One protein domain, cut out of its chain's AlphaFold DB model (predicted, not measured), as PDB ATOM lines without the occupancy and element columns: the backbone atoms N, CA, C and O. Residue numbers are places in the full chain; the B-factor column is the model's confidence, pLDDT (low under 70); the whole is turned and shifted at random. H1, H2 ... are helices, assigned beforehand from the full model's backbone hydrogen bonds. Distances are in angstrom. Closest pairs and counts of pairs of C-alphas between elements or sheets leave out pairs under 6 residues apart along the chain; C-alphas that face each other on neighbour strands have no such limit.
ATOM      1  N   ARG A 558      44.508  10.996  26.838       74.75
ATOM      2  CA  ARG A 558      43.143  11.511  26.629       74.75
ATOM      3  C   ARG A 558      43.009  12.265  25.315       74.75
ATOM      4  O   ARG A 558      42.060  12.017  24.573       74.75
ATOM      5  N   GLU A 559      43.978  13.122  24.999       75.44
ATOM      6  CA  GLU A 559      44.005  13.819  23.711       75.44
ATOM      7  C   GLU A 559      44.125  12.835  22.544       75.44
ATOM      8  O   GLU A 559      43.478  13.010  21.509       75.44
ATOM      9  N   SER A 560      44.897  11.757  22.723       87.88
ATOM     10  CA  SER A 560      45.004  10.702  21.714       87.88
ATOM     11  C   SER A 560      43.675   9.967  21.488       87.88
ATOM     12  O   SER A 560      43.316   9.690  20.344       87.88
ATOM     13  N   LEU A 561      42.903   9.704  22.551       91.19
ATOM     14  CA  LEU A 561      41.615   9.014  22.456       91.19
ATOM     15  C   LEU A 561      40.566   9.877  21.752       91.19
ATOM     16  O   LEU A 561      39.872   9.388  20.863       91.19
ATOM     17  N   GLN A 562      40.478  11.159  22.114       93.56
ATOM     18  CA  GLN A 562      39.547  12.090  21.478       93.56
ATOM     19  C   GLN A 562      39.816  12.200  19.972       93.56
ATOM     20  O   GLN A 562      38.892  12.049  19.175       93.56
ATOM     21  N   LYS A 563      41.084  12.383  19.575       95.31
ATOM     22  CA  LYS A 563      41.478  12.468  18.159       95.31
ATOM     23  C   LYS A 563      41.114  11.200  17.380       95.31
ATOM     24  O   LYS A 563      40.592  11.294  16.272       95.31
ATOM     25  N   ARG A 564      41.344  10.017  17.962       95.44
ATOM     26  CA  ARG A 564      40.949   8.728  17.362       95.44
ATOM     27  C   ARG A 564      39.434   8.630  17.175       95.44
ATOM     28  O   ARG A 564      38.964   8.198  16.126       95.44
ATOM     29  N   LEU A 565      38.662   9.086  18.160       96.38
ATOM     30  CA  LEU A 565      37.202   9.018  18.129       96.38
ATOM     31  C   LEU A 565      36.630   9.940  17.048       96.38
ATOM     32  O   LEU A 565      35.775   9.539  16.258       96.38
ATOM     33  N   GLU A 566      37.148  11.165  16.982       96.44
ATOM     34  CA  GLU A 566      36.787  12.148  15.963       96.44
ATOM     35  C   GLU A 566      37.163  11.676  14.555       96.44
ATOM     36  O   GLU A 566      36.396  11.906  13.616       96.44
ATOM     37  N   ALA A 567      38.283  10.961  14.402       96.44
ATOM     38  CA  ALA A 567      38.675  10.352  13.135       96.44
ATOM     39  C   ALA A 567      37.650   9.304  12.671       96.44
ATOM     40  O   ALA A 567      37.156   9.408  11.548       96.44
ATOM     41  N   VAL A 568      37.245   8.374  13.547       97.00
ATOM     42  CA  VAL A 568      36.195   7.377  13.250       97.00
ATOM     43  C   VAL A 568      34.879   8.059  12.869       97.00
ATOM     44  O   VAL A 568      34.242   7.706  11.877       97.00
ATOM     45  N   TRP A 569      34.471   9.077  13.626       97.56
ATOM     46  CA  TRP A 569      33.242   9.821  13.356       97.56
ATOM     47  C   TRP A 569      33.260  10.567  12.029       97.56
ATOM     48  O   TRP A 569      32.220  10.685  11.380       97.56
ATOM     49  N   THR A 570      34.415  11.107  11.654       97.00
ATOM     50  CA  THR A 570      34.598  11.823  10.390       97.00
ATOM     51  C   THR A 570      34.615  10.837   9.227       97.00
ATOM     52  O   THR A 570      33.938  11.070   8.231       97.00
ATOM     53  N   GLN A 571      35.303   9.703   9.385       95.25
ATOM     54  CA  GLN A 571      35.377   8.630   8.393       95.25
ATOM     55  C   GLN A 571      34.001   8.026   8.081       95.25
ATOM     56  O   GLN A 571      33.684   7.790   6.920       95.25
ATOM     57  N   LEU A 572      33.162   7.833   9.101       95.81
ATOM     58  CA  LEU A 572      31.794   7.326   8.950       95.81
ATOM     59  C   LEU A 572      30.756   8.415   8.632       95.81
ATOM     60  O   LEU A 572      29.568   8.108   8.557       95.81
ATOM     61  N   ALA A 573      31.169   9.683   8.506       95.62
ATOM     62  CA  ALA A 573      30.273  10.832   8.354       95.62
ATOM     63  C   ALA A 573      29.113  10.834   9.378       95.62
ATOM     64  O   ALA A 573      27.964  11.137   9.051       95.62
ATOM     65  N   MET A 574      29.403  10.476  10.636       95.00
ATOM     66  CA  MET A 574      28.358  10.244  11.634       95.00
ATOM     67  C   MET A 574      27.576  11.532  11.956       95.00
ATOM     68  O   MET A 574      28.191  12.565  12.251       95.00
ATOM     69  N   PRO A 575      26.231  11.496  11.985       95.19
ATOM     70  CA  PRO A 575      25.419  12.648  12.356       95.19
ATOM     71  C   PRO A 575      25.568  12.996  13.845       95.19
ATOM     72  O   PRO A 575      25.770  12.134  14.701       95.19
ATOM     73  N   TYR A 576      25.428  14.284  14.173       94.06
ATOM     74  CA  TYR A 576      25.745  14.826  15.504       94.06
ATOM     75  C   TYR A 576      24.965  14.175  16.660       94.06
ATOM     76  O   TYR A 576      25.534  13.923  17.717       94.06
ATOM     77  N   HIS A 577      23.686  13.843  16.463       95.75
ATOM     78  CA  HIS A 577      22.873  13.203  17.503       95.75
ATOM     79  C   HIS A 577      23.371  11.791  17.863       95.75
ATOM     80  O   HIS A 577      23.299  11.403  19.025       95.75
ATOM     81  N   LEU A 578      23.939  11.040  16.908       95.38
ATOM     82  CA  LEU A 578      24.560   9.743  17.197       95.38
ATOM     83  C   LEU A 578      25.885   9.908  17.944       95.38
ATOM     84  O   LEU A 578      26.145   9.143  18.870       95.38
ATOM     85  N   LYS A 579      26.679  10.941  17.613       96.38
ATOM     86  CA  LYS A 579      27.883  11.291  18.387       96.38
ATOM     87  C   LYS A 579      27.527  11.572  19.850       96.38
ATOM     88  O   LYS A 579      28.185  11.045  20.740       96.38
ATOM     89  N   LEU A 580      26.458  12.339  20.094       94.50
ATOM     90  CA  LEU A 580      25.966  12.634  21.444       94.50
ATOM     91  C   LEU A 580      25.481  11.385  22.183       94.50
ATOM     92  O   LEU A 580      25.922  11.163  23.304       94.50
ATOM     93  N   ASN A 581      24.654  10.544  21.559       93.69
ATOM     94  CA  ASN A 581      24.186   9.297  22.183       93.69
ATOM     95  C   ASN A 581      25.347   8.355  22.528       93.69
ATOM     96  O   ASN A 581      25.307   7.631  23.520       93.69
ATOM     97  N   MET A 582      26.383   8.335  21.690       92.06
ATOM     98  CA  MET A 582      27.584   7.556  21.954       92.06
ATOM     99  C   MET A 582      28.350   8.149  23.143       92.06
ATOM    100  O   MET A 582      28.653   7.425  24.083       92.06
ATOM    101  N   LEU A 583      28.594   9.462  23.157       93.25
ATOM    102  CA  LEU A 583      29.226  10.130  24.297       93.25
ATOM    103  C   LEU A 583      28.441   9.925  25.595       93.25
ATOM    104  O   LEU A 583      29.052   9.654  26.617       93.25
ATOM    105  N   GLU A 584      27.112   9.982  25.557       93.25
ATOM    106  CA  GLU A 584      26.248   9.724  26.712       93.25
ATOM    107  C   GLU A 584      26.437   8.300  27.253       93.25
ATOM    108  O   GLU A 584      26.629   8.119  28.455       93.25
ATOM    109  N   LYS A 585      26.469   7.290  26.372       90.94
ATOM    110  CA  LYS A 585      26.684   5.886  26.765       90.94
ATOM    111  C   LYS A 585      28.049   5.639  27.408       90.94
ATOM    112  O   LYS A 585      28.142   4.820  28.317       90.94
ATOM    113  N   TYR A 586      29.090   6.327  26.940       89.81
ATOM    114  CA  TYR A 586      30.470   6.129  27.402       89.81
ATOM    115  C   TYR A 586      30.953   7.197  28.398       89.81
ATOM    116  O   TYR A 586      32.100   7.150  28.831       89.81
ATOM    117  N   ALA A 587      30.087   8.135  28.795       89.00
ATOM    118  CA  ALA A 587      30.372   9.113  29.846       89.00
ATOM    119  C   ALA A 587      30.279   8.519  31.264       89.00
ATOM    120  O   ALA A 587      30.691   9.169  32.226       89.00
ATOM    121  N   SER A 588      29.742   7.302  31.416       89.44
ATOM    122  CA  SER A 588      29.739   6.582  32.691       89.44
ATOM    123  C   SER A 588      31.153   6.121  33.066       89.44
ATOM    124  O   SER A 588      31.989   5.860  32.200       89.44
ATOM    125  N   HIS A 589      31.431   6.010  34.369       82.38
ATOM    126  CA  HIS A 589      32.756   5.606  34.851       82.38
ATOM    127  C   HIS A 589      33.161   4.220  34.319       82.38
ATOM    128  O   HIS A 589      34.306   4.050  33.898       82.38
ATOM    129  N   ASP A 590      32.212   3.284  34.252       85.44
ATOM    130  CA  ASP A 590      32.424   1.931  33.719       85.44
ATOM    131  C   ASP A 590      32.545   1.930  32.183       85.44
ATOM    132  O   ASP A 590      33.247   1.109  31.592       85.44
ATOM    133  N   GLY A 591      31.898   2.893  31.516       84.00
ATOM    134  CA  GLY A 591      31.981   3.074  30.069       84.00
ATOM    135  C   GLY A 591      33.351   3.569  29.605       84.00
ATOM    136  O   GLY A 591      33.774   3.237  28.499       84.00
ATOM    137  N   ALA A 592      34.077   4.315  30.438       85.75
ATOM    138  CA  ALA A 592      35.363   4.895  30.052       85.75
ATOM    139  C   ALA A 592      36.425   3.831  29.711       85.75
ATOM    140  O   ALA A 592      37.162   3.995  28.740       85.75
ATOM    141  N   GLU A 593      36.487   2.723  30.456       87.75
ATOM    142  CA  GLU A 593      37.419   1.626  30.157       87.75
ATOM    143  C   GLU A 593      36.979   0.844  28.914       87.75
ATOM    144  O   GLU A 593      37.786   0.585  28.017       87.75
ATOM    145  N   ALA A 594      35.677   0.561  28.800       90.06
ATOM    146  CA  ALA A 594      35.106  -0.097  27.628       90.06
ATOM    147  C   ALA A 594      35.324   0.713  26.336       90.06
ATOM    148  O   ALA A 594      35.514   0.127  25.270       90.06
ATOM    149  N   LEU A 595      35.358   2.050  26.421       92.31
ATOM    150  CA  LEU A 595      35.594   2.941  25.285       92.31
ATOM    151  C   LEU A 595      36.970   2.710  24.638       92.31
ATOM    152  O   LEU A 595      37.080   2.768  23.415       92.31
ATOM    153  N   HIS A 596      38.007   2.397  25.421       89.50
ATOM    154  CA  HIS A 596      39.352   2.130  24.893       89.50
ATOM    155  C   HIS A 596      39.426   0.838  24.062       89.50
ATOM    156  O   HIS A 596      40.155   0.779  23.066       89.50
ATOM    157  N   SER A 597      38.659  -0.187  24.430       90.69
ATOM    158  CA  SER A 597      38.539  -1.414  23.635       90.69
ATOM    159  C   SER A 597      37.598  -1.212  22.445       90.69
ATOM    160  O   SER A 597      37.937  -1.573  21.316       90.69
ATOM    161  N   ALA A 598      36.451  -0.564  22.673       92.81
ATOM    162  CA  ALA A 598      35.432  -0.320  21.656       92.81
ATOM    163  C   ALA A 598      35.946   0.553  20.507       92.81
ATOM    164  O   ALA A 598      35.665   0.253  19.349       92.81
ATOM    165  N   ILE A 599      36.752   1.583  20.790       95.12
ATOM    166  CA  ILE A 599      37.284   2.469  19.749       95.12
ATOM    167  C   ILE A 599      38.157   1.717  18.741       95.12
ATOM    168  O   ILE A 599      38.077   1.986  17.548       95.12
ATOM    169  N   SER A 600      38.930   0.724  19.187       91.69
ATOM    170  CA  SER A 600      39.787  -0.071  18.300       91.69
ATOM    171  C   SER A 600      38.954  -0.959  17.366       91.69
ATOM    172  O   SER A 600      39.278  -1.097  16.185       91.69
ATOM    173  N   LEU A 601      37.836  -1.500  17.871       91.50
ATOM    174  CA  LEU A 601      36.857  -2.237  17.067       91.50
ATOM    175  C   LEU A 601      36.118  -1.316  16.090       91.50
ATOM    176  O   LEU A 601      35.905  -1.687  14.938       91.50
ATOM    177  N   TRP A 602      35.764  -0.102  16.514       94.81
ATOM    178  CA  TRP A 602      35.105   0.870  15.644       94.81
ATOM    179  C   TRP A 602      36.011   1.409  14.549       94.81
ATOM    180  O   TRP A 602      35.528   1.623  13.446       94.81
ATOM    181  N   GLU A 603      37.306   1.588  14.804       95.00
ATOM    182  CA  GLU A 603      38.272   1.921  13.752       95.00
ATOM    183  C   GLU A 603      38.319   0.817  12.688       95.00
ATOM    184  O   GLU A 603      38.258   1.103  11.496       95.00
ATOM    185  N   ALA A 604      38.371  -0.457  13.101       88.38
ATOM    186  CA  ALA A 604      38.357  -1.581  12.164       88.38
ATOM    187  C   ALA A 604      37.027  -1.676  11.391       88.38
ATOM    188  O   ALA A 604      37.023  -1.907  10.181       88.38
ATOM    189  N   ALA A 605      35.900  -1.452  12.070       91.38
ATOM    190  CA  ALA A 605      34.583  -1.429  11.442       91.38
ATOM    191  C   ALA A 605      34.427  -0.245  10.472       91.38
ATOM    192  O   ALA A 605      33.874  -0.417   9.389       91.38
ATOM    193  N   ALA A 606      34.941   0.938  10.817       93.81
ATOM    194  CA  ALA A 606      34.897   2.118   9.961       93.81
ATOM    195  C   ALA A 606      35.681   1.910   8.661       93.81
ATOM    196  O   ALA A 606      35.183   2.251   7.588       93.81
ATOM    197  N   ASP A 607      36.859   1.286   8.740       87.06
ATOM    198  CA  ASP A 607      37.643   0.898   7.565       87.06
ATOM    199  C   ASP A 607      36.851  -0.057   6.653       87.06
ATOM    200  O   ASP A 607      36.782   0.152   5.439       87.06
ATOM    201  N   ALA A 608      36.202  -1.071   7.235       86.00
ATOM    202  CA  ALA A 608      35.406  -2.047   6.492       86.00
ATOM    203  C   ALA A 608      34.160  -1.425   5.838       86.00
ATOM    204  O   ALA A 608      33.863  -1.718   4.679       86.00
ATOM    205  N   VAL A 609      33.449  -0.538   6.544       89.69
ATOM    206  CA  VAL A 609      32.271   0.165   6.012       89.69
ATOM    207  C   VAL A 609      32.662   1.062   4.841       89.69
ATOM    208  O   VAL A 609      32.033   0.988   3.790       89.69
ATOM    209  N   VAL A 610      33.731   1.854   4.966       87.62
ATOM    210  CA  VAL A 610      34.196   2.704   3.856       87.62
ATOM    211  C   VAL A 610      34.599   1.855   2.650       87.62
ATOM    212  O   VAL A 610      34.234   2.178   1.519       87.62
ATOM    213  N   LEU A 611      35.294   0.735   2.864       85.00
ATOM    214  CA  LEU A 611      35.642  -0.179   1.777       85.00
ATOM    215  C   LEU A 611      34.389  -0.751   1.096       85.00
ATOM    216  O   LEU A 611      34.305  -0.750  -0.130       85.00
ATOM    217  N   ARG A 612      33.384  -1.175   1.866       92.69
ATOM    218  CA  ARG A 612      32.105  -1.651   1.324       92.69
ATOM    219  C   ARG A 612      31.415  -0.586   0.472       92.69
ATOM    220  O   ARG A 612      31.023  -0.884  -0.651       92.69
ATOM    221  N   GLU A 613      31.287   0.639   0.973       89.69
ATOM    222  CA  GLU A 613      30.620   1.723   0.239       89.69
ATOM    223  C   GLU A 613      31.379   2.101  -1.039       89.69
ATOM    224  O   GLU A 613      30.765   2.344  -2.076       89.69
ATOM    225  N   THR A 614      32.714   2.076  -1.013       82.00
ATOM    226  CA  THR A 614      33.511   2.307  -2.229       82.00
ATOM    227  C   THR A 614      33.333   1.191  -3.258       82.00
ATOM    228  O   THR A 614      33.164   1.485  -4.440       82.00
ATOM    229  N   LEU A 615      33.291  -0.078  -2.833       81.75
ATOM    230  CA  LEU A 615      33.010  -1.210  -3.721       81.75
ATOM    231  C   LEU A 615      31.595  -1.140  -4.303       81.75
ATOM    232  O   LEU A 615      31.427  -1.360  -5.500       81.75
ATOM    233  N   LEU A 616      30.592  -0.775  -3.500       85.62
ATOM    234  CA  LEU A 616      29.222  -0.583  -3.979       85.62
ATOM    235  C   LEU A 616      29.115   0.577  -4.967       85.62
ATOM    236  O   LEU A 616      28.448   0.437  -5.989       85.62
ATOM    237  N   ALA A 617      29.799   1.693  -4.713       82.12
ATOM    238  CA  ALA A 617      29.844   2.819  -5.641       82.12
ATOM    239  C   ALA A 617      30.516   2.434  -6.969       82.12
ATOM    240  O   ALA A 617      30.012   2.784  -8.037       82.12
ATOM    241  N   MET A 618      31.614   1.670  -6.922       73.88
ATOM    242  CA  MET A 618      32.259   1.135  -8.123       73.88
ATOM    243  C   MET A 618      31.359   0.144  -8.860       73.88
ATOM    244  O   MET A 618      31.244   0.243 -10.075       73.88
ATOM    245  N   ALA A 619      30.673  -0.758  -8.154       77.56
ATOM    246  CA  ALA A 619      29.736  -1.706  -8.755       77.56
ATOM    247  C   ALA A 619      28.526  -0.999  -9.385       77.56
ATOM    248  O   ALA A 619      28.100  -1.363 -10.477       77.56
ATOM    249  N   ALA A 620      27.987   0.037  -8.737       80.25
ATOM    250  CA  ALA A 620      26.895   0.844  -9.273       80.25
ATOM    251  C   ALA A 620      27.325   1.613 -10.527       80.25
ATOM    252  O   ALA A 620      26.606   1.607 -11.522       80.25
ATOM    253  N   LYS A 621      28.521   2.215 -10.507       74.12
ATOM    254  CA  LYS A 621      29.091   2.879 -11.681       74.12
ATOM    255  C   LYS A 621      29.385   1.884 -12.800       74.12
ATOM    256  O   LYS A 621      29.069   2.157 -13.948       74.12
ATOM    257  N   ALA A 622      29.910   0.708 -12.466       69.88
ATOM    258  CA  ALA A 622      30.132  -0.350 -13.436       69.88
ATOM    259  C   ALA A 622      28.813  -0.819 -14.059       69.88
ATOM    260  O   ALA A 622      28.741  -0.965 -15.262       69.88
ATOM    261  N   ARG A 623      27.725  -0.945 -13.296       70.25
ATOM    262  CA  ARG A 623      26.399  -1.240 -13.869       70.25
ATOM    263  C   ARG A 623      25.863  -0.139 -14.789       70.25
ATOM    264  O   ARG A 623      25.048  -0.434 -15.653       70.25
ATOM    265  N   GLN A 624      26.257   1.114 -14.569       74.31
ATOM    266  CA  GLN A 624      25.825   2.248 -15.391       74.31
ATOM    267  C   GLN A 624      26.668   2.406 -16.665       74.31
ATOM    268  O   GLN A 624      26.116   2.786 -17.694       74.31
ATOM    269  N   ASP A 625      27.968   2.097 -16.600       60.22
ATOM    270  CA  ASP A 625      28.929   2.347 -17.680       60.22
ATOM    271  C   ASP A 625      29.385   1.072 -18.429       60.22
ATOM    272  O   ASP A 625      29.811   1.176 -19.578       60.22
ATOM    273  N   LEU A 626      29.313  -0.125 -17.826       51.06
ATOM    274  CA  LEU A 626      29.775  -1.381 -18.436       51.06
ATOM    275  C   LEU A 626      28.616  -2.164 -19.062       51.06
ATOM    276  O   LEU A 626      27.623  -2.497 -18.413       51.06
ATOM    277  N   VAL A 627      28.816  -2.559 -20.320       57.19
ATOM    278  CA  VAL A 627      28.084  -3.662 -20.953       57.19
ATOM    279  C   VAL A 627      28.279  -4.905 -20.078       57.19
ATOM    280  O   VAL A 627      29.410  -5.202 -19.695       57.19
ATOM    281  N   GLN A 628      27.196  -5.621 -19.759       57.88
ATOM    282  CA  GLN A 628      27.146  -6.789 -18.857       57.88
ATOM    283  C   GLN A 628      28.368  -7.734 -18.966       57.88
ATOM    284  O   GLN A 628      28.890  -8.208 -17.962       57.88
ATOM    285  N   THR A 629      28.877  -7.923 -20.187       60.72
ATOM    286  CA  THR A 629      30.030  -8.764 -20.539       60.72
ATOM    287  C   THR A 629      31.359  -8.351 -19.901       60.72
ATOM    288  O   THR A 629      32.183  -9.208 -19.594       60.72
ATOM    289  N   GLU A 630      31.609  -7.056 -19.698       56.56
ATOM    290  CA  GLU A 630      32.848  -6.598 -19.054       56.56
ATOM    291  C   GLU A 630      32.796  -6.820 -17.538       56.56
ATOM    292  O   GLU A 630      33.812  -7.125 -16.917       56.56
ATOM    293  N   LEU A 631      31.601  -6.731 -16.946       59.16
ATOM    294  CA  LEU A 631      31.385  -6.949 -15.519       59.16
ATOM    295  C   LEU A 631      31.638  -8.419 -15.148       59.16
ATOM    296  O   LEU A 631      32.333  -8.680 -14.168       59.16
ATOM    297  N   ASP A 632      31.194  -9.355 -15.991       69.19
ATOM    298  CA  ASP A 632      31.470 -10.793 -15.847       69.19
ATOM    299  C   ASP A 632      32.970 -11.113 -15.970       69.19
ATOM    300  O   ASP A 632      33.504 -11.943 -15.227       69.19
ATOM    301  N   MET A 633      33.688 -10.412 -16.855       71.81
ATOM    302  CA  MET A 633      35.139 -10.555 -17.000       71.81
ATOM    303  C   MET A 633      35.887 -10.055 -15.753       71.81
ATOM    304  O   MET A 633      36.792 -10.739 -15.270       71.81
ATOM    305  N   TYR A 634      35.513  -8.896 -15.201       61.78
ATOM    306  CA  TYR A 634      36.129  -8.376 -13.975       61.78
ATOM    307  C   TYR A 634      35.812  -9.238 -12.756       61.78
ATOM    308  O   TYR A 634      36.694  -9.460 -11.929       61.78
ATOM    309  N   TRP A 635      34.590  -9.769 -12.658       67.56
ATOM    310  CA  TRP A 635      34.217 -10.692 -11.587       67.56
ATOM    311  C   TRP A 635      35.011 -11.997 -11.669       67.56
ATOM    312  O   TRP A 635      35.580 -12.432 -10.671       67.56
ATOM    313  N   SER A 636      35.189 -12.532 -12.880       70.25
ATOM    314  CA  SER A 636      36.049 -13.694 -13.133       70.25
ATOM    315  C   SER A 636      37.518 -13.419 -12.780       70.25
ATOM    316  O   SER A 636      38.213 -14.289 -12.263       70.25
ATOM    317  N   GLN A 637      38.032 -12.210 -13.022       65.44
ATOM    318  CA  GLN A 637      39.393 -11.831 -12.612       65.44
ATOM    319  C   GLN A 637      39.532 -11.691 -11.088       65.44
ATOM    320  O   GLN A 637      40.582 -12.026 -10.537       65.44
ATOM    321  N   LEU A 638      38.479 -11.231 -10.406       55.56
ATOM    322  CA  LEU A 638      38.416 -11.119  -8.947       55.56
ATOM    323  C   LEU A 638      38.345 -12.496  -8.275       55.56
ATOM    324  O   LEU A 638      39.052 -12.728  -7.295       55.56
ATOM    325  N   GLU A 639      37.568 -13.424  -8.835       65.00
ATOM    326  CA  GLU A 639      37.530 -14.827  -8.404       65.00
ATOM    327  C   GLU A 639      38.871 -15.534  -8.624       65.00
ATOM    328  O   GLU A 639      39.251 -16.378  -7.818       65.00
ATOM    329  N   ASN A 640      39.622 -15.163  -9.664       61.81
ATOM    330  CA  ASN A 640      40.938 -15.732  -9.965       61.81
ATOM    331  C   ASN A 640      42.102 -15.057  -9.216       61.81
ATOM    332  O   ASN A 640      43.248 -15.492  -9.351       61.81
ATOM    333  N   MET A 641      41.851 -14.017  -8.412       56.56
ATOM    334  CA  MET A 641      42.881 -13.438  -7.550       56.56
ATOM    335  C   MET A 641      43.103 -14.337  -6.318       56.56
ATOM    336  O   MET A 641      42.226 -14.424  -5.453       56.56
ATOM    337  N   PRO A 642      44.293 -14.954  -6.158       50.81
ATOM    338  CA  PRO A 642      44.563 -15.892  -5.062       50.81
ATOM    339  C   PRO A 642      44.476 -15.222  -3.685       50.81
ATOM    340  O   PRO A 642      44.172 -15.870  -2.687       50.81
ATOM    341  N   THR A 643      44.683 -13.905  -3.631       47.38
ATOM    342  CA  THR A 643      44.534 -13.102  -2.418       47.38
ATOM    343  C   THR A 643      43.078 -12.996  -1.981       47.38
ATOM    344  O   THR A 643      42.828 -12.946  -0.791       47.38
ATOM    345  N   VAL A 644      42.113 -12.978  -2.906       44.34
ATOM    346  CA  VAL A 644      40.680 -12.839  -2.593       44.34
ATOM    347  C   VAL A 644      40.061 -14.195  -2.232       44.34
ATOM    348  O   VAL A 644      39.268 -14.279  -1.294       44.34
ATOM    349  N   GLN A 645      40.514 -15.280  -2.872       47.84
ATOM    350  CA  GLN A 645      40.097 -16.654  -2.553       47.84
ATOM    351  C   GLN A 645      40.465 -17.113  -1.131       47.84
ATOM    352  O   GLN A 645      39.845 -18.035  -0.609       47.84
ATOM    353  N   GLN A 646      41.455 -16.488  -0.483       51.03
ATOM    354  CA  GLN A 646      41.817 -16.802   0.907       51.03
ATOM    355  C   GLN A 646      40.904 -16.136   1.952       51.03
ATOM    356  O   GLN A 646      40.929 -16.540   3.114       51.03
ATOM    357  N   PHE A 647      40.100 -15.136   1.565       44.75
ATOM    358  CA  PHE A 647      39.264 -14.356   2.492       44.75
ATOM    359  C   PHE A 647      37.757 -14.486   2.245       44.75
ATOM    360  O   PHE A 647      36.974 -13.996   3.058       44.75
ATOM    361  N   LEU A 648      37.336 -15.153   1.169       38.84
ATOM    362  CA  LEU A 648      35.937 -15.522   0.958       38.84
ATOM    363  C   LEU A 648      35.684 -16.917   1.556       38.84
ATOM    364  O   LEU A 648      36.454 -17.839   1.277       38.84
TER     365      LEU A 648
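This is residues 558 to 648 of the 676 residues of an uncharacterized protein of Aphanomyces euteiches (UniProt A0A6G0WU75). One long helix, H3, makes the longest axis; H1 packs along part of its first half, H2 folds back from its beginning, and beyond residue 625 of H3 the backbone turns back through H4 in an open V, with the short H5 after it. Residues 611 to 618 of H3, 632 to 638 of H4 and 640 to 647, which hold H5, stick out from the rest. The printed part has 91 residues with five named helices in the order H1 H2 H3 H4 H5 and no named strand, and its class is all helix. It is only just extended, close to loose, with a radius of gyration of the C-alphas of 18.8 A, and it spans 57 by 29 by 19 A.

Begin with H1, residues 558 to 571, which touches H3, residues 589 to 625; the closest C-alphas are those of Val 568 and Glu 603, 5.9 A apart. They run the same way at a shallow tilt of 24 degrees, and H3 touches H1 with residues 596 to 610 alone. H1 is close to but not clearly touching H2, residues 576 to 586, with the closest C-alphas, those of Trp 569 and Lys 579, 7.5 A apart. H2 and H3 touch only at the corner, H3 with residues 591 to 595 alone; the closest C-alphas, of Tyr 586 and Ala 592, are 5.7 A apart. They run opposite ways at a shallow tilt of 33 degrees, only just short of steep. Farther on, H4, residues 628 to 639, is close to but not clearly touching H3: the closest C-alphas, of Ala 622 and Leu 631, are 7.0 A apart, and the two run opposite ways at a steep tilt of 41 degrees. H5, residues 642 to 645, is apart from H3. In H1, H2 and H4 every O i to N i+4 pair is within hydrogen-bond range, in H3 28 of 33 are, and H5 is too short for such a pair.

Find C-alpha 558 at (43.143, 11.511, 26.629); from there H1 runs 20.0 A to residue 571. H2 covers 15.5 A. Look next for C-alpha 589 at (32.756, 5.606, 34.851), where H3 begins its 52.8 A, with a kink of 45 degrees near residue 597. H4 is 16.8 A long, and H5 runs 5.2 A to C-alpha 645 at (40.097, -16.654, -2.553).

The two C-alphas farthest apart, of His 589 and Thr 629, are 57.3 A apart. The printed part has no cut, and its four links between helices are tight. Mean pLDDT of the printed part is 80.7; look for values under 70 at residue 622 and residues 625 to 632, 634 to 635 and 637 to 648.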